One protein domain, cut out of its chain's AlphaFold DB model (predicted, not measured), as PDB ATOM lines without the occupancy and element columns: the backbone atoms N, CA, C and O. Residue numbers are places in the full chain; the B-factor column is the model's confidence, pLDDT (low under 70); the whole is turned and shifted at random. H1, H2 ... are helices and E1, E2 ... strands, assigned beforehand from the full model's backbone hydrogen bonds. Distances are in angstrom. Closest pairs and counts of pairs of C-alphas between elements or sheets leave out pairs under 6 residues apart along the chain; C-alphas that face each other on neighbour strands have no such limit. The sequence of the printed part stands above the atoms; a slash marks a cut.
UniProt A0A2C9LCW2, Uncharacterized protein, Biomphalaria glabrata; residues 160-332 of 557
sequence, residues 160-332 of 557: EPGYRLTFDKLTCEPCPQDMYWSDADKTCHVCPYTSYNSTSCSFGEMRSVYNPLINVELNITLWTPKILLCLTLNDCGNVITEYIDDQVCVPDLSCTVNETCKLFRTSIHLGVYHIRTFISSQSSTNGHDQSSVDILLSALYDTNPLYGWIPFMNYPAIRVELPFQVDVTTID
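What this domain is: This is residues 160 to 332 of the 557 residues of an uncharacterized protein of Biomphalaria glabrata (UniProt A0A2C9LCW2). A long, twisted sheet of four strands, with the long strands E5 and E7 side by side in its middle and the shorter E6 and E10 at its edges, has one helix, H1, packed along one face. Three small hairpins make a loose row, E1 with E2, then E3 with E4, then E8 with E9; of these E8 with E9 is the one near the end of the sheet where E7 ends, and the links E4 to E5 and E6 to E7 reach out to opposite ends of the longest axis. The printed part has 173 residues with two named helices and ten named strands, in the order E1 E2 E3 E4 E5 E6 E7 E8 E9 H1 H2 E10; the class is mixed, helices and strands, with under half of the residues in named elements. The large sheet runs E6 E7 E5 E10, all antiparallel. The whole is loose, with a radius of gyration of the C-alphas of 19.4 A, and its spans of 68 by 34 by 27 A make it only just elongated.

How they stand to each other: Start with E1, residues 163 to 166, and E2, residues 171 to 174, an antiparallel hairpin where N 164 and O 173 are 2.8 A apart, within hydrogen-bond range. Next come E3, residues 179 to 182, and E4, residues 187 to 190, a second antiparallel hairpin, with N 180 and O 189 at 2.9 A. The closest C-alphas of E1 and E4 are those of Arg 164 and Thr 187, 6.0 A apart. Go on to E5, residues 213 to 224, an inner strand of the large sheet. E6, residues 239 to 243, is an edge strand and forms an antiparallel hairpin with E7, residues 264 to 276, where N 240 and O 271 are 2.8 A apart. E7 is also the antiparallel neighbour of E5 at 165 degrees, with N 220 and O 268 at 2.7 A. E7 bends by 60 degrees at residue 273 and runs on into E8, residues 278 to 280, at 83 degrees. E8 and E9, residues 289 to 291, are an antiparallel hairpin, with N 279 and O 290 at 3.0 A. The closest C-alphas of E9 and E4 are those of Gln 290 and His 189, 5.3 A apart. H1, residues 292 to 301, is on the large sheet at a height over the sheet of 9.2 A, over E5 and along the strands, at 8 degrees to E5 on the local plane. The closest C-alphas of H1 and E5 are those of Val 293 and Val 216, 7.1 A apart. H2, residues 304 to 309, is not on that sheet and is apart from H1. In H1 and H2 every O i to N i+4 pair is within hydrogen-bond range. E10, residues 325 to 331, is the other edge strand, antiparallel to E5, with N 327 and O 217 at 2.8 A.

Where its parts are: Find C-alpha 163 at (190.986, 233.660, 326.688), where E1 begins; E1, E2, E3 and E4 have 4 residues each. E5 runs 33.8 A from C-alpha 213 at (208.073, 251.805, 331.258), and E7 runs 34.6 A. E6 measures 13.7 A, and E8 and E9 have 3 residues each. H1 measures 14.1 A and H2 9.1 A. E10 runs 19.5 A to C-alpha 331 at (205.647, 256.225, 331.498).

The domain as a whole: Look at Glu 205 and Asn 258 for the two C-alphas farthest apart, 68.2 A. The printed part has no cut. The long links are E4 to E5, E5 to E6, E6 to E7 and H2 to E10; in the last, residues 319 to 320 pair antiparallel with residues 222 to 223 of E5. The mean pLDDT of the printed part is 74.0, and residues 192 to 209, 225 to 236, 257 to 261, 281 to 287 and 304 to 317 are under 70.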
ATOM      1  N   GLU A 160     188.660 229.264 328.356       93.19
ATOM      2  CA  GLU A 160     188.731 228.562 327.079       93.19
ATOM      3  C   GLU A 160     189.976 228.996 326.281       93.19
ATOM      4  O   GLU A 160     190.435 230.135 326.415       93.19
ATOM      5  N   PRO A 161     190.531 228.130 325.410       89.12
ATOM      6  CA  PRO A 161     191.652 228.501 324.553       89.12
ATOM      7  C   PRO A 161     191.401 229.814 323.798       89.12
ATOM      8  O   PRO A 161     190.394 229.967 323.109       89.12
ATOM      9  N   GLY A 162     192.336 230.760 323.916       87.12
ATOM     10  CA  GLY A 162     192.194 232.115 323.366       87.12
ATOM     11  C   GLY A 162     191.726 233.172 324.370       87.12
ATOM     12  O   GLY A 162     191.778 234.358 324.047       87.12
ATOM     13  N   TYR A 163     191.329 232.772 325.579       91.12
ATOM     14  CA  TYR A 163     190.986 233.660 326.688       91.12
ATOM     15  C   TYR A 163     192.021 233.526 327.806       91.12
ATOM     16  O   TYR A 163     192.446 232.423 328.127       91.12
ATOM     17  N   ARG A 164     192.408 234.639 328.430       88.31
ATOM     18  CA  ARG A 164     193.200 234.661 329.667       88.31
ATOM     19  C   ARG A 164     192.345 235.039 330.853       88.31
ATOM     20  O   ARG A 164     191.421 235.842 330.742       88.31
ATOM     21  N   LEU A 165     192.755 234.546 332.009       87.81
ATOM     22  CA  LEU A 165     192.269 235.064 333.268       87.81
ATOM     23  C   LEU A 165     192.852 236.459 333.497       87.81
ATOM     24  O   LEU A 165     194.067 236.651 333.492       87.81
ATOM     25  N   THR A 166     191.975 237.434 333.698       84.06
ATOM     26  CA  THR A 166     192.372 238.783 334.103       84.06
ATOM     27  C   THR A 166     192.406 238.852 335.617       84.06
ATOM     28  O   THR A 166     191.392 238.691 336.287       84.06
ATOM     29  N   PHE A 167     193.601 239.014 336.177       79.25
ATOM     30  CA  PHE A 167     193.835 238.923 337.617       79.25
ATOM     31  C   PHE A 167     193.192 240.060 338.433       79.25
ATOM     32  O   PHE A 167     193.006 239.911 339.637       79.25
ATOM     33  N   ASP A 168     192.844 241.180 337.801       74.31
ATOM     34  CA  ASP A 168     192.126 242.319 338.391       74.31
ATOM     35  C   ASP A 168     190.610 242.090 338.497       74.31
ATOM     36  O   ASP A 168     189.948 242.695 339.338       74.31
ATOM     37  N   LYS A 169     190.039 241.210 337.667       83.75
ATOM     38  CA  LYS A 169     188.592 240.915 337.660       83.75
ATOM     39  C   LYS A 169     188.260 239.478 338.032       83.75
ATOM     40  O   LYS A 169     187.112 239.186 338.351       83.75
ATOM     41  N   LEU A 170     189.255 238.594 337.982       86.38
ATOM     42  CA  LEU A 170     189.111 237.141 338.059       86.38
ATOM     43  C   LEU A 170     188.126 236.589 337.015       86.38
ATOM     44  O   LEU A 170     187.421 235.617 337.274       86.38
ATOM     45  N   THR A 171     188.083 237.208 335.832       90.19
ATOM     46  CA  THR A 171     187.223 236.805 334.710       90.19
ATOM     47  C   THR A 171     188.046 236.450 333.481       90.19
ATOM     48  O   THR A 171     189.108 237.039 333.244       90.19
ATOM     49  N   CYS A 172     187.540 235.524 332.671       93.19
ATOM     50  CA  CYS A 172     188.154 235.180 331.398       93.19
ATOM     51  C   CYS A 172     187.867 236.254 330.341       93.19
ATOM     52  O   CYS A 172     186.724 236.481 329.949       93.19
ATOM     53  N   GLU A 173     188.915 236.915 329.854       93.00
ATOM     54  CA  GLU A 173     188.847 237.883 328.756       93.00
ATOM     55  C   GLU A 173     189.668 237.371 327.566       93.00
ATOM     56  O   GLU A 173     190.667 236.678 327.770       93.00
ATOM     57  N   PRO A 174     189.287 237.679 326.315       92.00
ATOM     58  CA  PRO A 174     190.072 237.262 325.157       92.00
ATOM     59  C   PRO A 174     191.509 237.797 325.255       92.00
ATOM     60  O   PRO A 174     191.732 238.900 325.766       92.00
ATOM     61  N   CYS A 175     192.490 237.041 324.747       88.00
ATOM     62  CA  CYS A 175     193.852 237.558 324.618       88.00
ATOM     63  C   CYS A 175     193.821 238.902 323.858       88.00
ATOM     64  O   CYS A 175     193.129 239.007 322.838       88.00
ATOM     65  N   PRO A 176     194.559 239.927 324.322       85.31
ATOM     66  CA  PRO A 176     194.718 241.180 323.587       85.31
ATOM     67  C   PRO A 176     195.178 240.949 322.138       85.31
ATOM     68  O   PRO A 176     195.814 239.941 321.841       85.31
ATOM     69  N   GLN A 177     194.873 241.883 321.226       78.25
ATOM     70  CA  GLN A 177     195.108 241.731 319.773       78.25
ATOM     71  C   GLN A 177     196.573 241.461 319.369       78.25
ATOM     72  O   GLN A 177     196.847 241.077 318.231       78.25
ATOM     73  N   ASP A 178     197.513 241.711 320.266       75.25
ATOM     74  CA  ASP A 178     198.962 241.598 320.130       75.25
ATOM     75  C   ASP A 178     199.565 240.442 320.948       75.25
ATOM     76  O   ASP A 178     200.785 240.247 320.962       75.25
ATOM     77  N   MET A 179     198.711 239.637 321.578       82.25
ATOM     78  CA  MET A 179     199.094 238.462 322.342       82.25
ATOM     79  C   MET A 179     198.447 237.199 321.779       82.25
ATOM     80  O   MET A 179     197.370 237.229 321.189       82.25
ATOM     81  N   TYR A 180     199.094 236.061 322.000       82.94
ATOM     82  CA  TYR A 180     198.546 234.755 321.658       82.94
ATOM     83  C   TYR A 180     198.433 233.880 322.891       82.94
ATOM     84  O   TYR A 180     199.252 233.945 323.803       82.94
ATOM     85  N   TRP A 181     197.424 233.019 322.875       83.81
ATOM     86  CA  TRP A 181     197.261 231.976 323.869       83.81
ATOM     87  C   TRP A 181     198.310 230.881 323.679       83.81
ATOM     88  O   TRP A 181     198.406 230.288 322.599       83.81
ATOM     89  N   SER A 182     199.076 230.599 324.728       80.56
ATOM     90  CA  SER A 182     199.995 229.469 324.778       80.56
ATOM     91  C   SER A 182     199.331 228.291 325.473       80.56
ATOM     92  O   SER A 182     198.989 228.340 326.655       80.56
ATOM     93  N   ASP A 183     199.192 227.183 324.750       75.69
ATOM     94  CA  ASP A 183     198.653 225.955 325.328       75.69
ATOM     95  C   ASP A 183     199.575 225.303 326.362       75.69
ATOM     96  O   ASP A 183     199.095 224.486 327.148       75.69
ATOM     97  N   ALA A 184     200.868 225.646 326.368       72.44
ATOM     98  CA  ALA A 184     201.862 225.033 327.245       72.44
ATOM     99  C   ALA A 184     201.712 225.479 328.706       72.44
ATOM    100  O   ALA A 184     201.855 224.671 329.618       72.44
ATOM    101  N   ASP A 185     201.424 226.758 328.920       74.19
ATOM    102  CA  ASP A 185     201.338 227.389 330.238       74.19
ATOM    103  C   ASP A 185     200.010 228.112 330.480       74.19
ATOM    104  O   ASP A 185     199.817 228.656 331.562       74.19
ATOM    105  N   LYS A 186     199.069 228.045 329.526       79.38
ATOM    106  CA  LYS A 186     197.698 228.562 329.661       79.38
ATOM    107  C   LYS A 186     197.673 230.057 329.996       79.38
ATOM    108  O   LYS A 186     196.853 230.529 330.779       79.38
ATOM    109  N   THR A 187     198.588 230.803 329.383       81.75
ATOM    110  CA  THR A 187     198.702 232.258 329.503       81.75
ATOM    111  C   THR A 187     198.790 232.904 328.123       81.75
ATOM    112  O   THR A 187     199.164 232.265 327.132       81.75
ATOM    113  N   CYS A 188     198.404 234.181 328.032       84.00
ATOM    114  CA  CYS A 188     198.642 234.959 326.822       84.00
ATOM    115  C   CYS A 188     200.067 235.520 326.861       84.00
ATOM    116  O   CYS A 188     200.462 236.155 327.837       84.00
ATOM    117  N   HIS A 189     200.814 235.325 325.782       82.75
ATOM    118  CA  HIS A 189     202.160 235.864 325.616       82.75
ATOM    119  C   HIS A 189     202.175 236.889 324.503       82.75
ATOM    120  O   HIS A 189     201.401 236.789 323.549       82.75
ATOM    121  N   VAL A 190     203.099 237.843 324.581       81.19
ATOM    122  CA  VAL A 190     203.362 238.749 323.461       81.19
ATOM    123  C   VAL A 190     203.826 237.910 322.270       81.19
ATOM    124  O   VAL A 190     204.722 237.076 322.417       81.19
ATOM    125  N   CYS A 191     203.224 238.100 321.089       73.19
ATOM    126  CA  CYS A 191     203.655 237.379 319.885       73.19
ATOM    127  C   CYS A 191     205.174 237.620 319.673       73.19
ATOM    128  O   CYS A 191     205.562 238.758 319.400       73.19
ATOM    129  N   PRO A 192     206.056 236.599 319.773       62.47
ATOM    130  CA  PRO A 192     207.494 236.822 319.980       62.47
ATOM    131  C   PRO A 192     208.252 237.061 318.662       62.47
ATOM    132  O   PRO A 192     209.472 237.192 318.630       62.47
ATOM    133  N   TYR A 193     207.545 236.962 317.535       55.19
ATOM    134  CA  TYR A 193     208.101 236.315 316.363       55.19
ATOM    135  C   TYR A 193     207.123 236.416 315.183       55.19
ATOM    136  O   TYR A 193     205.917 236.326 315.372       55.19
ATOM    137  N   THR A 194     207.540 236.526 313.922       41.97
ATOM    138  CA  THR A 194     208.870 236.301 313.311       41.97
ATOM    139  C   THR A 194     209.629 235.017 313.687       41.97
ATOM    140  O   THR A 194     210.826 234.922 313.463       41.97
ATOM    141  N   SER A 195     208.941 233.980 314.165       42.41
ATOM    142  CA  SER A 195     209.366 232.573 314.226       42.41
ATOM    143  C   SER A 195     208.140 231.651 314.308       42.41
ATOM    144  O   SER A 195     207.458 231.469 315.312       42.41
ATOM    145  N   TYR A 196     207.770 231.217 313.108       40.28
ATOM    146  CA  TYR A 196     207.531 229.840 312.689       40.28
ATOM    147  C   TYR A 196     207.201 228.807 313.775       40.28
ATOM    148  O   TYR A 196     208.053 228.006 314.144       40.28
ATOM    149  N   ASN A 197     205.941 228.786 314.219       44.28
ATOM    150  CA  ASN A 197     205.066 227.592 314.175       44.28
ATOM    151  C   ASN A 197     203.805 227.723 315.037       44.28
ATOM    152  O   ASN A 197     202.960 226.831 315.002       44.28
ATOM    153  N   SER A 198     203.622 228.827 315.766       44.88
ATOM    154  CA  SER A 198     202.328 229.093 316.391       44.88
ATOM    155  C   SER A 198     201.326 229.567 315.332       44.88
ATOM    156  O   SER A 198     201.426 230.689 314.820       44.88
ATOM    157  N   THR A 199     200.361 228.713 314.972       48.03
ATOM    158  CA  THR A 199     199.274 229.026 314.022       48.03
ATOM    159  C   THR A 199     198.448 230.244 314.447       48.03
ATOM    160  O   THR A 199     197.844 230.886 313.589       48.03
ATOM    161  N   SER A 200     198.487 230.636 315.727       52.62
ATOM    162  CA  SER A 200     197.769 231.800 316.259       52.62
ATOM    163  C   SER A 200     198.425 233.162 315.969       52.62
ATOM    164  O   SER A 200     197.700 234.149 315.918       52.62
ATOM    165  N   CYS A 201     199.732 233.243 315.665       57.88
ATOM    166  CA  CYS A 201     200.382 234.484 315.175       57.88
ATOM    167  C   CYS A 201     200.783 234.399 313.680       57.88
ATOM    168  O   CYS A 201     201.508 235.257 313.176       57.88
ATOM    169  N   SER A 202     200.348 233.364 312.947       46.69
ATOM    170  CA  SER A 202     200.987 232.902 311.695       46.69
ATOM    171  C   SER A 202     200.883 233.798 310.451       46.69
ATOM    172  O   SER A 202     201.356 233.400 309.388       46.69
ATOM    173  N   PHE A 203     200.335 235.010 310.546       50.91
ATOM    174  CA  PHE A 203     200.190 235.909 309.388       50.91
ATOM    175  C   PHE A 203     200.467 237.393 309.690       50.91
ATOM    176  O   PHE A 203     200.122 238.255 308.884       50.91
ATOM    177  N   GLY A 204     201.077 237.719 310.835       52.09
ATOM    178  CA  GLY A 204     201.420 239.102 311.186       52.09
ATOM    179  C   GLY A 204     202.752 239.561 310.584       52.09
ATOM    180  O   GLY A 204     203.747 238.841 310.646       52.09
ATOM    181  N   GLU A 205     202.795 240.778 310.031       53.53
ATOM    182  CA  GLU A 205     204.061 241.463 309.730       53.53
ATOM    183  C   GLU A 205     204.904 241.624 311.006       53.53
ATOM    184  O   GLU A 205     204.359 241.704 312.107       53.53
ATOM    185  N   MET A 206     206.233 241.695 310.868       54.94
ATOM    186  CA  MET A 206     207.136 241.996 311.985       54.94
ATOM    187  C   MET A 206     206.729 243.335 312.613       54.94
ATOM    188  O   MET A 206     206.803 244.376 311.960       54.94
ATOM    189  N   ARG A 207     206.295 243.323 313.877       59.19
ATOM    190  CA  ARG A 207     205.925 244.541 314.609       59.19
ATOM    191  C   ARG A 207     207.025 244.892 315.599       59.19
ATOM    192  O   ARG A 207     207.527 244.028 316.310       59.19
ATOM    193  N   SER A 208     207.378 246.171 315.665       61.88
ATOM    194  CA  SER A 208     208.118 246.690 316.811       61.88
ATOM    195  C   SER A 208     207.139 246.759 317.980       61.88
ATOM    196  O   SER A 208     206.198 247.551 317.946       61.88
ATOM    197  N   VAL A 209     207.320 245.896 318.980       67.75
ATOM    198  CA  VAL A 209     206.552 245.987 320.225       67.75
ATOM    199  C   VAL A 209     207.095 247.184 320.993       67.75
ATOM    200  O   VAL A 209     208.249 247.198 321.427       67.75
ATOM    201  N   TYR A 210     206.273 248.221 321.120       76.06
ATOM    202  CA  TYR A 210     206.584 249.326 322.008       76.06
ATOM    203  C   TYR A 210     206.515 248.799 323.443       76.06
ATOM    204  O   TYR A 210     205.451 248.394 323.900       76.06
ATOM    205  N   ASN A 211     207.657 248.766 324.132       81.44
ATOM    206  CA  ASN A 211     207.769 248.285 325.510       81.44
ATOM    207  C   ASN A 211     208.091 249.460 326.455       81.44
ATOM    208  O   ASN A 211     209.252 249.617 326.875       81.44
ATOM    209  N   PRO A 212     207.109 250.350 326.718       86.00
ATOM    210  CA  PRO A 212     207.317 251.499 327.584       86.00
ATOM    211  C   PRO A 212     207.554 251.051 329.021       86.00
ATOM    212  O   PRO A 212     207.300 249.901 329.395       86.00
ATOM    213  N   LEU A 213     208.062 251.982 329.819       87.44
ATOM    214  CA  LEU A 213     208.073 251.805 331.258       87.44
ATOM    215  C   LEU A 213     206.655 252.054 331.793       87.44
ATOM    216  O   LEU A 213     205.890 252.820 331.210       87.44
ATOM    217  N   ILE A 214     206.297 251.394 332.880       89.69
ATOM    218  CA  ILE A 214     205.036 251.566 333.595       89.69
ATOM    219  C   ILE A 214     205.333 251.644 335.091       89.69
ATOM    220  O   ILE A 214     206.312 251.056 335.564       89.69
ATOM    221  N   ASN A 215     204.485 252.353 335.828       88.62
ATOM    222  CA  ASN A 215     204.374 252.180 337.270       88.62
ATOM    223  C   ASN A 215     203.116 251.369 337.556       88.62
ATOM    224  O   ASN A 215     202.074 251.596 336.939       88.62
ATOM    225  N   VAL A 216     203.236 250.432 338.484       89.81
ATOM    226  CA  VAL A 216     202.143 249.586 338.942       89.81
ATOM    227  C   VAL A 216     201.975 249.833 340.425       89.81
ATOM    228  O   VAL A 216     202.887 249.565 341.201       89.81
ATOM    229  N   GLU A 217     200.825 250.347 340.817       90.50
ATOM    230  CA  GLU A 217     200.482 250.589 342.209       90.50
ATOM    231  C   GLU A 217     199.290 249.718 342.582       90.50
ATOM    232  O   GLU A 217     198.324 249.603 341.828       90.50
ATOM    233  N   LEU A 218     199.354 249.070 343.740       92.12
ATOM    234  CA  LEU A 218     198.240 248.284 344.243       92.12
ATOM    235  C   LEU A 218     198.168 248.315 345.765       92.12
ATOM    236  O   LEU A 218     199.177 248.375 346.468       92.12
ATOM    237  N   ASN A 219     196.943 248.230 346.269       90.00
ATOM    238  CA  ASN A 219     196.674 248.103 347.692       90.00
ATOM    239  C   ASN A 219     196.331 246.642 347.995       90.00
ATOM    240  O   ASN A 219     195.361 246.094 347.472       90.00
ATOM    241  N   ILE A 220     197.145 246.012 348.834       88.81
ATOM    242  CA  ILE A 220     197.017 244.627 349.271       88.81
ATOM    243  C   ILE A 220     196.467 244.623 350.694       88.81
ATOM    244  O   ILE A 220     197.100 245.156 351.604       88.81
ATOM    245  N   THR A 221     195.342 243.951 350.920       87.38
ATOM    246  CA  THR A 221     194.903 243.610 352.277       87.38
ATOM    247  C   THR A 221     195.304 242.173 352.591       87.38
ATOM    248  O   THR A 221     194.873 241.236 351.919       87.38
ATOM    249  N   LEU A 222     196.099 241.994 353.641       86.00
ATOM    250  CA  LEU A 222     196.458 240.698 354.206       86.00
ATOM    251  C   LEU A 222     195.638 240.436 355.470       86.00
ATOM    252  O   LEU A 222     195.502 241.311 356.321       86.00
ATOM    253  N   TRP A 223     195.152 239.213 355.626       82.25
ATOM    254  CA  TRP A 223     194.481 238.728 356.827       82.25
ATOM    255  C   TRP A 223     195.319 237.633 357.449       82.25
ATOM    256  O   TRP A 223     195.568 236.633 356.783       82.25
ATOM    257  N   THR A 224     195.739 237.798 358.701       77.19
ATOM    258  CA  THR A 224     196.633 236.858 359.385       77.19
ATOM    259  C   THR A 224     196.145 236.513 360.783       77.19
ATOM    260  O   THR A 224     195.525 237.336 361.446       77.19
ATOM    261  N   PRO A 225     196.436 235.310 361.299       67.69
ATOM    262  CA  PRO A 225     195.963 234.874 362.610       67.69
ATOM    263  C   PRO A 225     196.755 235.494 363.763       67.69
ATOM    264  O   PRO A 225     196.369 235.389 364.923       67.69
ATOM    265  N   LYS A 226     197.913 236.093 363.462       66.69
ATOM    266  CA  LYS A 226     198.835 236.666 364.438       66.69
ATOM    267  C   LYS A 226     199.322 238.027 363.956       66.69
ATOM    268  O   LYS A 226     199.525 238.232 362.761       66.69
ATOM    269  N   ILE A 227     199.600 238.892 364.929       57.75
ATOM    270  CA  ILE A 227     200.121 240.263 364.781       57.75
ATOM    271  C   ILE A 227     201.554 240.299 364.179       57.75
ATOM    272  O   ILE A 227     202.130 241.354 363.951       57.75
ATOM    273  N   LEU A 228     202.174 239.146 363.895       54.69
ATOM    274  CA  LEU A 228     203.603 239.038 363.579       54.69
ATOM    275  C   LEU A 228     203.956 239.223 362.086       54.69
ATOM    276  O   LEU A 228     204.900 238.602 361.607       54.69
ATOM    277  N   LEU A 229     203.230 240.060 361.342       55.56
ATOM    278  CA  LEU A 229     203.694 240.556 360.037       55.56
ATOM    279  C   LEU A 229     204.299 241.946 360.207       55.56
ATOM    280  O   LEU A 229     203.786 242.945 359.722       55.56
ATOM    281  N   CYS A 230     205.432 241.997 360.899       44.31
ATOM    282  CA  CYS A 230     206.347 243.122 360.773       44.31
ATOM    283  C   CYS A 230     207.309 242.784 359.635       44.31
ATOM    284  O   CYS A 230     208.431 242.342 359.885       44.31
ATOM    285  N   LEU A 231     206.861 242.920 358.383       54.69
ATOM    286  CA  LEU A 231     207.791 242.854 357.259       54.69
ATOM    287  C   LEU A 231     208.762 244.021 357.435       54.69
ATOM    288  O   LEU A 231     208.354 245.184 357.445       54.69
ATOM    289  N   THR A 232     210.047 243.723 357.608       47.47
ATOM    290  CA  THR A 232     211.085 244.714 357.341       47.47
ATOM    291  C   THR A 232     211.058 244.929 355.838       47.47
ATOM    292  O   THR A 232     211.582 244.110 355.084       47.47
ATOM    293  N   LEU A 233     210.338 245.965 355.418       52.00
ATOM    294  CA  LEU A 233     210.199 246.347 354.021       52.00
ATOM    295  C   LEU A 233     211.587 246.767 353.540       52.00
ATOM    296  O   LEU A 233     212.065 247.858 353.843       52.00
ATOM    297  N   ASN A 234     212.283 245.836 352.895       49.06
ATOM    298  CA  ASN A 234     213.543 246.131 352.243       49.06
ATOM    299  C   ASN A 234     213.220 246.915 350.977       49.06
ATOM    300  O   ASN A 234     212.395 246.486 350.173       49.06
ATOM    301  N   ASP A 235     213.888 248.051 350.813       51.78
ATOM    302  CA  ASP A 235     213.834 248.842 349.593       51.78
ATOM    303  C   ASP A 235     214.492 248.038 348.461       51.78
ATOM    304  O   ASP A 235     215.719 247.971 348.324       51.78
ATOM    305  N   CYS A 236     213.665 247.326 347.697       60.97
ATOM    306  CA  CYS A 236     214.084 246.491 346.581       60.97
ATOM    307  C   CYS A 236     214.184 247.341 345.311       60.97
ATOM    308  O   CYS A 236     213.544 247.048 344.305       60.97
ATOM    309  N   GLY A 237     215.001 248.396 345.357       72.50
ATOM    310  CA  GLY A 237     215.385 249.223 344.214       72.50
ATOM    311  C   GLY A 237     214.238 250.035 343.615       72.50
ATOM    312  O   GLY A 237     214.206 251.249 343.755       72.50
ATOM    313  N   ASN A 238     213.350 249.383 342.871       77.31
ATOM    314  CA  ASN A 238     212.201 249.993 342.211       77.31
ATOM    315  C   ASN A 238     210.852 249.520 342.777       77.31
ATOM    316  O   ASN A 238     209.805 249.889 342.248       77.31
ATOM    317  N   VAL A 239     210.884 248.711 343.837       82.19
ATOM    318  CA  VAL A 239     209.707 248.261 344.581       82.19
ATOM    319  C   VAL A 239     209.649 248.999 345.906       82.19
ATOM    320  O   VAL A 239     210.588 248.955 346.698       82.19
ATOM    321  N   ILE A 240     208.519 249.642 346.147       80.31
ATOM    322  CA  ILE A 240     208.220 250.404 347.347       80.31
ATOM    323  C   ILE A 240     207.051 249.733 348.035       80.31
ATOM    324  O   ILE A 240     206.089 249.302 347.401       80.31
ATOM    325  N   THR A 241     207.139 249.639 349.350       80.94
ATOM    326  CA  THR A 241     206.089 249.046 350.157       80.94
ATOM    327  C   THR A 241     205.850 249.938 351.363       80.94
ATOM    328  O   THR A 241     206.798 250.320 352.050       80.94
ATOM    329  N   GLU A 242     204.594 250.293 351.610       84.75
ATOM    330  CA  GLU A 242     204.177 251.202 352.681       84.75
ATOM    331  C   GLU A 242     202.905 250.665 353.352       84.75
ATOM    332  O   GLU A 242     202.089 250.014 352.710       84.75
ATOM    333  N   TYR A 243     202.720 250.906 354.649       85.75
ATOM    334  CA  TYR A 243     201.465 250.558 355.326       85.75
ATOM    335  C   TYR A 243     200.419 251.655 355.089       85.75
ATOM    336  O   TYR A 243     200.749 252.840 355.125       85.75
ATOM    337  N   ILE A 244     199.159 251.272 354.874       86.12
ATOM    338  CA  ILE A 244     198.056 252.214 354.623       86.12
ATOM    339  C   ILE A 244     197.388 252.587 355.952       86.12
ATOM    340  O   ILE A 244     196.956 251.698 356.683       86.12
ATOM    341  N   ASP A 245     197.272 253.886 356.250       81.06
ATOM    342  CA  ASP A 245     196.503 254.451 357.378       81.06
ATOM    343  C   ASP A 245     196.794 253.832 358.761       81.06
ATOM    344  O   ASP A 245     195.880 253.638 359.564       81.06
ATOM    345  N   ASP A 246     198.052 253.464 359.036       71.94
ATOM    346  CA  ASP A 246     198.452 252.730 360.250       71.94
ATOM    347  C   ASP A 246     197.649 251.428 360.484       71.94
ATOM    348  O   ASP A 246     197.621 250.893 361.596       71.94
ATOM    349  N   GLN A 247     197.002 250.881 359.443       70.38
ATOM    350  CA  GLN A 247     196.230 249.638 359.491       70.38
ATOM    351  C   GLN A 247     197.165 248.433 359.508       70.38
ATOM    352  O   GLN A 247     197.202 247.622 358.582       70.38
ATOM    353  N   VAL A 248     197.939 248.324 360.578       79.12
ATOM    354  CA  VAL A 248     198.820 247.200 360.851       79.12
ATOM    355  C   VAL A 248     198.170 246.361 361.933       79.12
ATOM    356  O   VAL A 248     197.992 246.811 363.064       79.12
ATOM    357  N   CYS A 249     197.832 245.124 361.582       77.25
ATOM    358  CA  CYS A 249     197.224 244.164 362.491       77.25
ATOM    359  C   CYS A 249     195.944 244.682 363.173       77.25
ATOM    360  O   CYS A 249     195.754 244.523 364.380       77.25
ATOM    361  N   VAL A 250     195.053 245.299 362.396       82.00
ATOM    362  CA  VAL A 250     193.734 245.728 362.864       82.00
ATOM    363  C   VAL A 250     192.889 244.483 363.136       82.00
ATOM    364  O   VAL A 250     192.712 243.674 362.227       82.00
ATOM    365  N   PRO A 251     192.372 244.278 364.356       80.88
ATOM    366  CA  PRO A 251     191.527 243.128 364.648       80.88
ATOM    367  C   PRO A 251     190.277 243.123 363.761       80.88
ATOM    368  O   PRO A 251     189.668 244.168 363.525       80.88
ATOM    369  N   ASP A 252     189.907 241.946 363.260       80.75
ATOM    370  CA  ASP A 252     188.704 241.784 362.446       80.75
ATOM    371  C   ASP A 252     187.418 242.118 363.234       80.75
ATOM    372  O   ASP A 252     187.366 242.009 364.460       80.75
ATOM    373  N   LEU A 253     186.339 242.472 362.525       77.38
ATOM    374  CA  LEU A 253     185.013 242.739 363.100       77.38
ATOM    375  C   LEU A 253     184.422 241.528 363.837       77.38
ATOM    376  O   LEU A 253     183.500 241.687 364.636       77.38
ATOM    377  N   SER A 254     184.949 240.324 363.592       70.88
ATOM    378  CA  SER A 254     184.624 239.124 364.364       70.88
ATOM    379  C   SER A 254     185.129 239.158 365.816       70.88
ATOM    380  O   SER A 254     184.729 238.306 366.609       70.88
ATOM    381  N   CYS A 255     185.958 240.135 366.202       74.44
ATOM    382  CA  CYS A 255     186.430 240.283 367.575       74.44
ATOM    383  C   CYS A 255     185.358 240.880 368.495       74.44
ATOM    384  O   CYS A 255     184.941 242.030 368.343       74.44
ATOM    385  N   THR A 256     184.965 240.128 369.524       70.50
ATOM    386  CA  THR A 256     184.232 240.685 370.665       70.50
ATOM    387  C   THR A 256     185.218 241.229 371.703       70.50
ATOM    388  O   THR A 256     186.337 240.740 371.827       70.50
ATOM    389  N   VAL A 257     184.812 242.248 372.471       65.12
ATOM    390  CA  VAL A 257     185.670 243.011 373.413       65.12
ATOM    391  C   VAL A 257     186.362 242.130 374.478       65.12
ATOM    392  O   VAL A 257     187.306 242.578 375.119       65.12
ATOM    393  N   ASN A 258     185.936 240.869 374.637       59.22
ATOM    394  CA  ASN A 258     186.449 239.920 375.628       59.22
ATOM    395  C   ASN A 258     187.036 238.616 375.038       59.22
ATOM    396  O   ASN A 258     187.405 237.739 375.818       59.22
ATOM    397  N   GLU A 259     187.137 238.457 373.713       59.78
ATOM    398  CA  GLU A 259     187.684 237.242 373.082       59.78
ATOM    399  C   GLU A 259     189.016 237.494 372.362       59.78
ATOM    400  O   GLU A 259     189.313 238.593 371.893       59.78
ATOM    401  N   THR A 260     189.836 236.445 372.265       66.81
ATOM    402  CA  THR A 260     191.068 236.447 371.476       66.81
ATOM    403  C   THR A 260     190.737 236.570 369.990       66.81
ATOM    404  O   THR A 260     190.109 235.692 369.397       66.81
ATOM    405  N   CYS A 261     191.172 237.668 369.372       69.25
ATOM    406  CA  CYS A 261     191.038 237.874 367.935       69.25
ATOM    407  C   CYS A 261     191.686 236.738 367.145       69.25
ATOM    408  O   CYS A 261     192.864 236.436 367.329       69.25
ATOM    409  N   LYS A 262     190.904 236.121 366.254       72.88
ATOM    410  CA  LYS A 262     191.374 235.028 365.392       72.88
ATOM    411  C   LYS A 262     192.051 235.519 364.121       72.88
ATOM    412  O   LYS A 262     192.803 234.755 363.532       72.88
ATOM    413  N   LEU A 263     191.749 236.742 363.684       77.19
ATOM    414  CA  LEU A 263     192.270 237.338 362.460       77.19
ATOM    415  C   LEU A 263     192.577 238.820 362.674       77.19
ATOM    416  O   LEU A 263     191.855 239.540 363.366       77.19
ATOM    417  N   PHE A 264     193.653 239.249 362.034       81.88
ATOM    418  CA  PHE A 264     194.160 240.603 362.002       81.88
ATOM    419  C   PHE A 264     194.330 241.010 360.547       81.88
ATOM    420  O   PHE A 264     194.827 240.239 359.730       81.88
ATOM    421  N   ARG A 265     193.915 242.226 360.235       86.12
ATOM    422  CA  ARG A 265     193.996 242.835 358.920       86.12
ATOM    423  C   ARG A 265     195.209 243.756 358.855       86.12
ATOM    424  O   ARG A 265     195.372 244.617 359.716       86.12
ATOM    425  N   THR A 266     196.011 243.617 357.810       85.19
ATOM    426  CA  THR A 266     197.103 244.535 357.489       85.19
ATOM    427  C   THR A 266     196.946 245.023 356.058       85.19
ATOM    428  O   THR A 266     196.905 244.210 355.139       85.19
ATOM    429  N   SER A 267     196.867 246.337 355.868       88.56
ATOM    430  CA  SER A 267     196.743 246.955 354.544       88.56
ATOM    431  C   SER A 267     198.094 247.525 354.111       88.56
ATOM    432  O   SER A 267     198.708 248.316 354.830       88.56
ATOM    433  N   ILE A 268     198.568 247.107 352.941       87.88
ATOM    434  CA  ILE A 268     199.882 247.437 352.393       87.88
ATOM    435  C   ILE A 268     199.695 248.069 351.017       87.88
ATOM    436  O   ILE A 268     199.044 247.495 350.152       87.88
ATOM    437  N   HIS A 269     200.297 249.226 350.797       88.81
ATOM    438  CA  HIS A 269     200.495 249.795 349.478       88.81
ATOM    439  C   HIS A 269     201.793 249.239 348.888       88.81
ATOM    440  O   HIS A 269     202.855 249.341 349.505       88.81
ATOM    441  N   LEU A 270     201.706 248.639 347.705       89.31
ATOM    442  CA  LEU A 270     202.838 248.140 346.939       89.31
ATOM    443  C   LEU A 270     202.922 248.926 345.628       89.31
ATOM    444  O   LEU A 270     202.025 248.844 344.792       89.31
ATOM    445  N   GLY A 271     204.015 249.663 345.455       87.69
ATOM    446  CA  GLY A 271     204.323 250.407 344.240       87.69
ATOM    447  C   GLY A 271     205.546 249.822 343.549       87.69
ATOM    448  O   GLY A 271     206.620 249.740 344.139       87.69
ATOM    449  N   VAL A 272     205.407 249.416 342.295       88.06
ATOM    450  CA  VAL A 272     206.494 248.928 341.446       88.06
ATOM    451  C   VAL A 272     206.696 249.932 340.318       88.06
ATOM    452  O   VAL A 272     205.887 250.026 339.398       88.06
ATOM    453  N   TYR A 273     207.777 250.701 340.394       86.06
ATOM    454  CA  TYR A 273     208.013 251.850 339.523       86.06
ATOM    455  C   TYR A 273     208.987 251.522 338.392       86.06
ATOM    456  O   TYR A 273     209.910 250.719 338.558       86.06
ATOM    457  N   HIS A 274     208.812 252.190 337.251       86.00
ATOM    458  CA  HIS A 274     209.691 252.102 336.081       86.00
ATOM    459  C   HIS A 274     210.032 250.659 335.667       86.00
ATOM    460  O   HIS A 274     211.180 250.340 335.345       86.00
ATOM    461  N   ILE A 275     209.041 249.767 335.670       87.75
ATOM    462  CA  ILE A 275     209.204 248.431 335.086       87.75
ATOM    463  C   ILE A 275     208.826 248.461 333.618       87.75
ATOM    464  O   ILE A 275     208.014 249.272 333.192       87.75
ATOM    465  N   ARG A 276     209.404 247.568 332.818       85.81
ATOM    466  CA  ARG A 276     208.956 247.391 331.435       85.81
ATOM    467  C   ARG A 276     207.513 246.896 331.425       85.81
ATOM    468  O   ARG A 276     207.126 246.163 332.324       85.81
ATOM    469  N   THR A 277     206.737 247.269 330.414       85.81
ATOM    470  CA  THR A 277     205.376 246.735 330.219       85.81
ATOM    471  C   THR A 277     205.416 245.225 330.030       85.81
ATOM    472  O   THR A 277     204.586 244.508 330.583       85.81
ATOM    473  N   PHE A 278     206.429 244.754 329.301       86.12
ATOM    474  CA  PHE A 278     206.676 243.344 329.060       86.12
ATOM    475  C   PHE A 278     208.074 242.940 329.532       86.12
ATOM    476  O   PHE A 278     209.051 243.651 329.267       86.12
ATOM    477  N   ILE A 279     208.172 241.800 330.210       81.12
ATOM    478  CA  ILE A 279     209.432 241.216 330.683       81.12
ATOM    479  C   ILE A 279     209.566 239.809 330.103       81.12
ATOM    480  O   ILE A 279     208.614 239.029 330.123       81.12
ATOM    481  N   SER A 280     210.769 239.482 329.628       71.81
ATOM    482  CA  SER A 280     211.114 238.124 329.209       71.81
ATOM    483  C   SER A 280     210.987 237.184 330.397       71.81
ATOM    484  O   SER A 280     211.669 237.362 331.412       71.81
ATOM    485  N   SER A 281     210.179 236.139 330.244       65.75
ATOM    486  CA  SER A 281     210.201 235.012 331.168       65.75
ATOM    487  C   SER A 281     211.633 234.475 331.285       65.75
ATOM    488  O   SER A 281     212.306 234.262 330.275       65.75
ATOM    489  N   GLN A 282     212.119 234.265 332.515       55.97
ATOM    490  CA  GLN A 282     213.418 233.616 332.759       55.97
ATOM    491  C   GLN A 282     213.384 232.108 332.457       55.97
ATOM    492  O   GLN A 282     214.409 231.433 332.570       55.97
ATOM    493  N   SER A 283     212.220 231.561 332.088       57.00
ATOM    494  CA  SER A 283     212.096 230.163 331.698       57.00
ATOM    495  C   SER A 283     212.971 229.876 330.480       57.00
ATOM    496  O   SER A 283     212.743 230.397 329.388       57.00
ATOM    497  N   SER A 284     213.958 228.999 330.663       46.88
ATOM    498  CA  SER A 284     214.865 228.551 329.605       46.88
ATOM    499  C   SER A 284     214.152 227.825 328.459       46.88
ATOM    500  O   SER A 284     214.740 227.666 327.391       46.88
ATOM    501  N   THR A 285     212.902 227.396 328.658       47.72
ATOM    502  CA  THR A 285     212.109 226.676 327.654       47.72
ATOM    503  C   THR A 285     211.049 227.542 326.976       47.72
ATOM    504  O   THR A 285     210.691 227.248 325.840       47.72
ATOM    505  N   ASN A 286     210.582 228.618 327.623       59.53
ATOM    506  CA  ASN A 286     209.455 229.440 327.159       59.53
ATOM    507  C   ASN A 286     209.809 230.936 327.222       59.53
ATOM    508  O   ASN A 286     209.114 231.692 327.897       59.53
ATOM    509  N   GLY A 287     210.905 231.350 326.574       58.50
ATOM    510  CA  GLY A 287     211.447 232.724 326.572       58.50
ATOM    511  C   GLY A 287     210.560 233.767 325.879       58.50
ATOM    512  O   GLY A 287     211.010 234.495 324.999       58.50
ATOM    513  N   HIS A 288     209.284 233.791 326.230       73.81
ATOM    514  CA  HIS A 288     208.280 234.707 325.739       73.81
ATOM    515  C   HIS A 288     208.135 235.877 326.709       73.81
ATOM    516  O   HIS A 288     208.245 235.725 327.931       73.81
ATOM    517  N   ASP A 289     207.899 237.052 326.137       80.00
ATOM    518  CA  ASP A 289     207.613 238.255 326.896       80.00
ATOM    519  C   ASP A 289     206.177 238.183 327.435       80.00
ATOM    520  O   ASP A 289     205.227 237.898 326.697       80.00
ATOM    521  N   GLN A 290     206.018 238.457 328.728       79.88
ATOM    522  CA  GLN A 290     204.724 238.522 329.409       79.88
ATOM    523  C   GLN A 290     204.503 239.910 330.001       79.88
ATOM    524  O   GLN A 290     205.460 240.636 330.275       79.88
ATOM    525  N   SER A 291     203.235 240.271 330.217       86.31
ATOM    526  CA  SER A 291     202.867 241.485 330.947       86.31
ATOM    527  C   SER A 291     203.486 241.467 332.343       86.31
ATOM    528  O   SER A 291     203.255 240.546 333.126       86.31
ATOM    529  N   SER A 292     204.244 242.506 332.683       87.12
ATOM    530  CA  SER A 292     204.860 242.627 334.007       87.12
ATOM    531  C   SER A 292     203.829 242.751 335.120       87.12
ATOM    532  O   SER A 292     204.088 242.318 336.238       87.12
ATOM    533  N   VAL A 293     202.653 243.310 334.807       88.00
ATOM    534  CA  VAL A 293     201.507 243.343 335.723       88.00
ATOM    535  C   VAL A 293     201.023 241.923 335.988       88.00
ATOM    536  O   VAL A 293     200.867 241.549 337.142       88.00
ATOM    537  N   ASP A 294     200.859 241.103 334.945       84.25
ATOM    538  CA  ASP A 294     200.387 239.724 335.106       84.25
ATOM    539  C   ASP A 294     201.408 238.876 335.886       84.25
ATOM    540  O   ASP A 294     201.017 238.116 336.771       84.25
ATOM    541  N   ILE A 295     202.715 239.057 335.639       83.44
ATOM    542  CA  ILE A 295     203.785 238.413 336.424       83.44
ATOM    543  C   ILE A 295     203.711 238.841 337.895       83.44
ATOM    544  O   ILE A 295     203.753 237.990 338.784       83.44
ATOM    545  N   LEU A 296     203.610 240.150 338.163       86.56
ATOM    546  CA  LEU A 296     203.537 240.689 339.522       86.56
ATOM    547  C   LEU A 296     202.319 240.134 340.260       86.56
ATOM    548  O   LEU A 296     202.452 239.635 341.374       86.56
ATOM    549  N   LEU A 297     201.147 240.185 339.632       86.00
ATOM    550  CA  LEU A 297     199.919 239.670 340.219       86.00
ATOM    551  C   LEU A 297     200.029 238.169 340.456       86.00
ATOM    552  O   LEU A 297     199.780 237.733 341.575       86.00
ATOM    553  N   SER A 298     200.491 237.385 339.479       81.31
ATOM    554  CA  SER A 298     200.708 235.944 339.652       81.31
ATOM    555  C   SER A 298     201.635 235.634 340.831       81.31
ATOM    556  O   SER A 298     201.365 234.693 341.575       81.31
ATOM    557  N   ALA A 299     202.698 236.419 341.028       81.56
ATOM    558  CA  ALA A 299     203.606 236.259 342.162       81.56
ATOM    559  C   ALA A 299     202.953 236.629 343.506       81.56
ATOM    560  O   ALA A 299     203.288 236.039 344.526       81.56
ATOM    561  N   LEU A 300     202.016 237.582 343.520       82.25
ATOM    562  CA  LEU A 300     201.253 237.954 344.717       82.25
ATOM    563  C   LEU A 300     200.139 236.952 345.046       82.25
ATOM    564  O   LEU A 300     199.830 236.743 346.219       82.25
ATOM    565  N   TYR A 301     199.546 236.326 344.028       80.81
ATOM    566  CA  TYR A 301     198.610 235.215 344.201       80.81
ATOM    567  C   TYR A 301     199.317 233.970 344.739       80.81
ATOM    568  O   TYR A 301     198.748 233.249 345.567       80.81
ATOM    569  N   ASP A 302     200.555 233.722 344.298       77.12
ATOM    570  CA  ASP A 302     201.381 232.642 344.823       77.12
ATOM    571  C   ASP A 302     201.940 233.019 346.197       77.12
ATOM    572  O   ASP A 302     203.036 233.545 346.353       77.12
ATOM    573  N   THR A 303     201.159 232.728 347.232       70.62
ATOM    574  CA  THR A 303     201.561 232.960 348.623       70.62
ATOM    575  C   THR A 303     202.564 231.916 349.141       70.62
ATOM    576  O   THR A 303     203.076 232.071 350.250       70.62
ATOM    577  N   ASN A 304     202.920 230.886 348.353       67.88
ATOM    578  CA  ASN A 304     203.859 229.834 348.774       67.88
ATOM    579  C   ASN A 304     205.226 230.376 349.236       67.88
ATOM    580  O   ASN A 304     205.692 229.957 350.303       67.88
ATOM    581  N   PRO A 305     205.873 231.324 348.524       66.44
ATOM    582  CA  PRO A 305     207.122 231.925 348.982       66.44
ATOM    583  C   PRO A 305     206.961 232.695 350.299       66.44
ATOM    584  O   PRO A 305     207.845 232.622 351.153       66.44
ATOM    585  N   LEU A 306     205.820 233.371 350.508       62.47
ATOM    586  CA  LEU A 306     205.535 234.094 351.755       62.47
ATOM    587  C   LEU A 306     205.453 233.141 352.953       62.47
ATOM    588  O   LEU A 306     205.971 233.463 354.024       62.47
ATOM    589  N   TYR A 307     204.877 231.948 352.784       60.34
ATOM    590  CA  TYR A 307     204.863 230.936 353.845       60.34
ATOM    591  C   TYR A 307     206.258 230.398 354.166       60.34
ATOM    592  O   TYR A 307     206.555 230.136 355.331       60.34
ATOM    593  N   GLY A 308     207.138 230.283 353.166       57.28
ATOM    594  CA  GLY A 308     208.542 229.928 353.385       57.28
ATOM    595  C   GLY A 308     209.300 230.954 354.237       57.28
ATOM    596  O   GLY A 308     210.246 230.596 354.935       57.28
ATOM    597  N   TRP A 309     208.876 232.221 354.217       54.22
ATOM    598  CA  TRP A 309     209.517 233.308 354.965       54.22
ATOM    599  C   TRP A 309     208.992 233.476 356.394       54.22
ATOM    600  O   TRP A 309     209.659 234.117 357.208       54.22
ATOM    601  N   ILE A 310     207.834 232.897 356.731       55.03
ATOM    602  CA  ILE A 310     207.219 233.016 358.061       55.03
ATOM    603  C   ILE A 310     207.139 231.624 358.718       55.03
ATOM    604  O   ILE A 310     206.073 231.005 358.716       55.03
ATOM    605  N   PRO A 311     208.235 231.129 359.336       46.94
ATOM    606  CA  PRO A 311     208.382 229.738 359.804       46.94
ATOM    607  C   PRO A 311     207.410 229.269 360.911       46.94
ATOM    608  O   PRO A 311     207.532 228.158 361.421       46.94
ATOM    609  N   PHE A 312     206.411 230.071 361.288       50.75
ATOM    610  CA  PHE A 312     205.512 229.807 362.419       50.75
ATOM    611  C   PHE A 312     204.033 230.083 362.139       50.75
ATOM    612  O   PHE A 312     203.224 230.066 363.073       50.75
ATOM    613  N   MET A 313     203.662 230.365 360.888       50.19
ATOM    614  CA  MET A 313     202.255 230.474 360.520       50.19
ATOM    615  C   MET A 313     201.767 229.178 359.889       50.19
ATOM    616  O   MET A 313     202.390 228.626 358.988       50.19
ATOM    617  N   ASN A 314     200.641 228.683 360.401       52.06
ATOM    618  CA  ASN A 314     199.896 227.611 359.764       52.06
ATOM    619  C   ASN A 314     199.505 228.105 358.358       52.06
ATOM    620  O   ASN A 314     198.921 229.182 358.219       52.06
ATOM    621  N   TYR A 315     199.812 227.312 357.331       49.44
ATOM    622  CA  TYR A 315     199.591 227.611 355.909       49.44
ATOM    623  C   TYR A 315     198.170 228.099 355.528       49.44
ATOM    624  O   TYR A 315     198.079 228.855 354.570       49.44
ATOM    625  N   PRO A 316     197.049 227.774 356.216       54.28
ATOM    626  CA  PRO A 316     195.737 228.323 355.830       54.28
ATOM    627  C   PRO A 316     195.464 229.755 356.321       54.28
ATOM    628  O   PRO A 316     194.346 230.256 356.164       54.28
ATOM    629  N   ALA A 317     196.426 230.407 356.977       61.88
ATOM    630  CA  ALA A 317     196.102 231.548 357.819       61.88
ATOM    631  C   ALA A 317     196.373 232.923 357.192       61.88
ATOM    632  O   ALA A 317     195.811 233.899 357.680       61.88
ATOM    633  N   ILE A 318     197.175 233.014 356.123       71.31
ATOM    634  CA  ILE A 318     197.342 234.269 355.378       71.31
ATOM    635  C   ILE A 318     196.334 234.275 354.236       71.31
ATOM    636  O   ILE A 318     196.455 233.502 353.291       71.31
ATOM    637  N   ARG A 319     195.333 235.147 354.314       76.75
ATOM    638  CA  ARG A 319     194.428 235.392 353.186       76.75
ATOM    639  C   ARG A 319     194.738 236.741 352.586       76.75
ATOM    640  O   ARG A 319     194.873 237.722 353.310       76.75
ATOM    641  N   VAL A 320     194.817 236.779 351.270       82.94
ATOM    642  CA  VAL A 320     194.920 238.028 350.528       82.94
ATOM    643  C   VAL A 320     193.529 238.379 350.016       82.94
ATOM    644  O   VAL A 320     192.815 237.506 349.519       82.94
ATOM    645  N   GLU A 321     193.101 239.623 350.207       84.69
ATOM    646  CA  GLU A 321     191.834 240.109 349.656       84.69
ATOM    647  C   GLU A 321     191.946 240.219 348.132       84.69
ATOM    648  O   GLU A 321     192.891 240.823 347.626       84.69
ATOM    649  N   LEU A 322     191.002 239.604 347.417       83.31
ATOM    650  CA  LEU A 322     190.978 239.523 345.956       83.31
ATOM    651  C   LEU A 322     189.628 240.041 345.428       83.31
ATOM    652  O   LEU A 322     188.615 239.888 346.116       83.31
ATOM    653  N   PRO A 323     189.585 240.578 344.196       83.56
ATOM    654  CA  PRO A 323     190.735 240.861 343.337       83.56
ATOM    655  C   PRO A 323     191.551 242.067 343.820       83.56
ATOM    656  O   PRO A 323     191.058 242.919 344.559       83.56
ATOM    657  N   PHE A 324     192.802 242.160 343.368       82.88
ATOM    658  CA  PHE A 324     193.625 243.341 343.619       82.88
ATOM    659  C   PHE A 324     193.091 244.549 342.844       82.88
ATOM    660  O   PHE A 324     192.839 244.465 341.644       82.88
ATOM    661  N   GLN A 325     192.983 245.696 343.516       86.06
ATOM    662  CA  GLN A 325     192.818 246.977 342.831       86.06
ATOM    663  C   GLN A 325     194.190 247.436 342.348       86.06
ATOM    664  O   GLN A 325     195.035 247.816 343.160       86.06
ATOM    665  N   VAL A 326     194.408 247.348 341.038       87.19
ATOM    666  CA  VAL A 326     195.683 247.672 340.393       87.19
ATOM    667  C   VAL A 326     195.513 248.943 339.577       87.19
ATOM    668  O   VAL A 326     194.649 249.004 338.702       87.19
ATOM    669  N   ASP A 327     196.353 249.934 339.844       89.81
ATOM    670  CA  ASP A 327     196.506 251.117 339.009       89.81
ATOM    671  C   ASP A 327     197.802 251.001 338.200       89.81
ATOM    672  O   ASP A 327     198.874 250.705 338.736       89.81
ATOM    673  N   VAL A 328     197.698 251.193 336.888       87.81
ATOM    674  CA  VAL A 328     198.826 251.080 335.960       87.81
ATOM    675  C   VAL A 328     198.954 252.386 335.203       87.81
ATOM    676  O   VAL A 328     198.091 252.749 334.404       87.81
ATOM    677  N   THR A 329     200.079 253.066 335.399       88.06
ATOM    678  CA  THR A 329     200.382 254.318 334.704       88.06
ATOM    679  C   THR A 329     201.527 254.109 333.726       88.06
ATOM    680  O   THR A 329     202.612 253.656 334.089       88.06
ATOM    681  N   THR A 330     201.292 254.412 332.448       85.38
ATOM    682  CA  THR A 330     202.338 254.327 331.424       85.38
ATOM    683  C   THR A 330     203.270 255.528 331.500       85.38
ATOM    684  O   THR A 330     202.831 256.675 331.490       85.38
ATOM    685  N   ILE A 331     204.569 255.247 331.523       81.88
ATOM    686  CA  ILE A 331     205.647 256.225 331.498       81.88
ATOM    687  C   ILE A 331     206.098 256.355 330.044       81.88
ATOM    688  O   ILE A 331     206.825 255.512 329.508       81.88
ATOM    689  N   ASP A 332     205.633 257.405 329.375       75.31
ATOM    690  CA  ASP A 332     206.155 257.759 328.059       75.31
ATOM    691  C   ASP A 332     207.545 258.425 328.164       75.31
ATOM    692  O   ASP A 332     207.991 258.860 329.228       75.31
TER     693      ASP A 332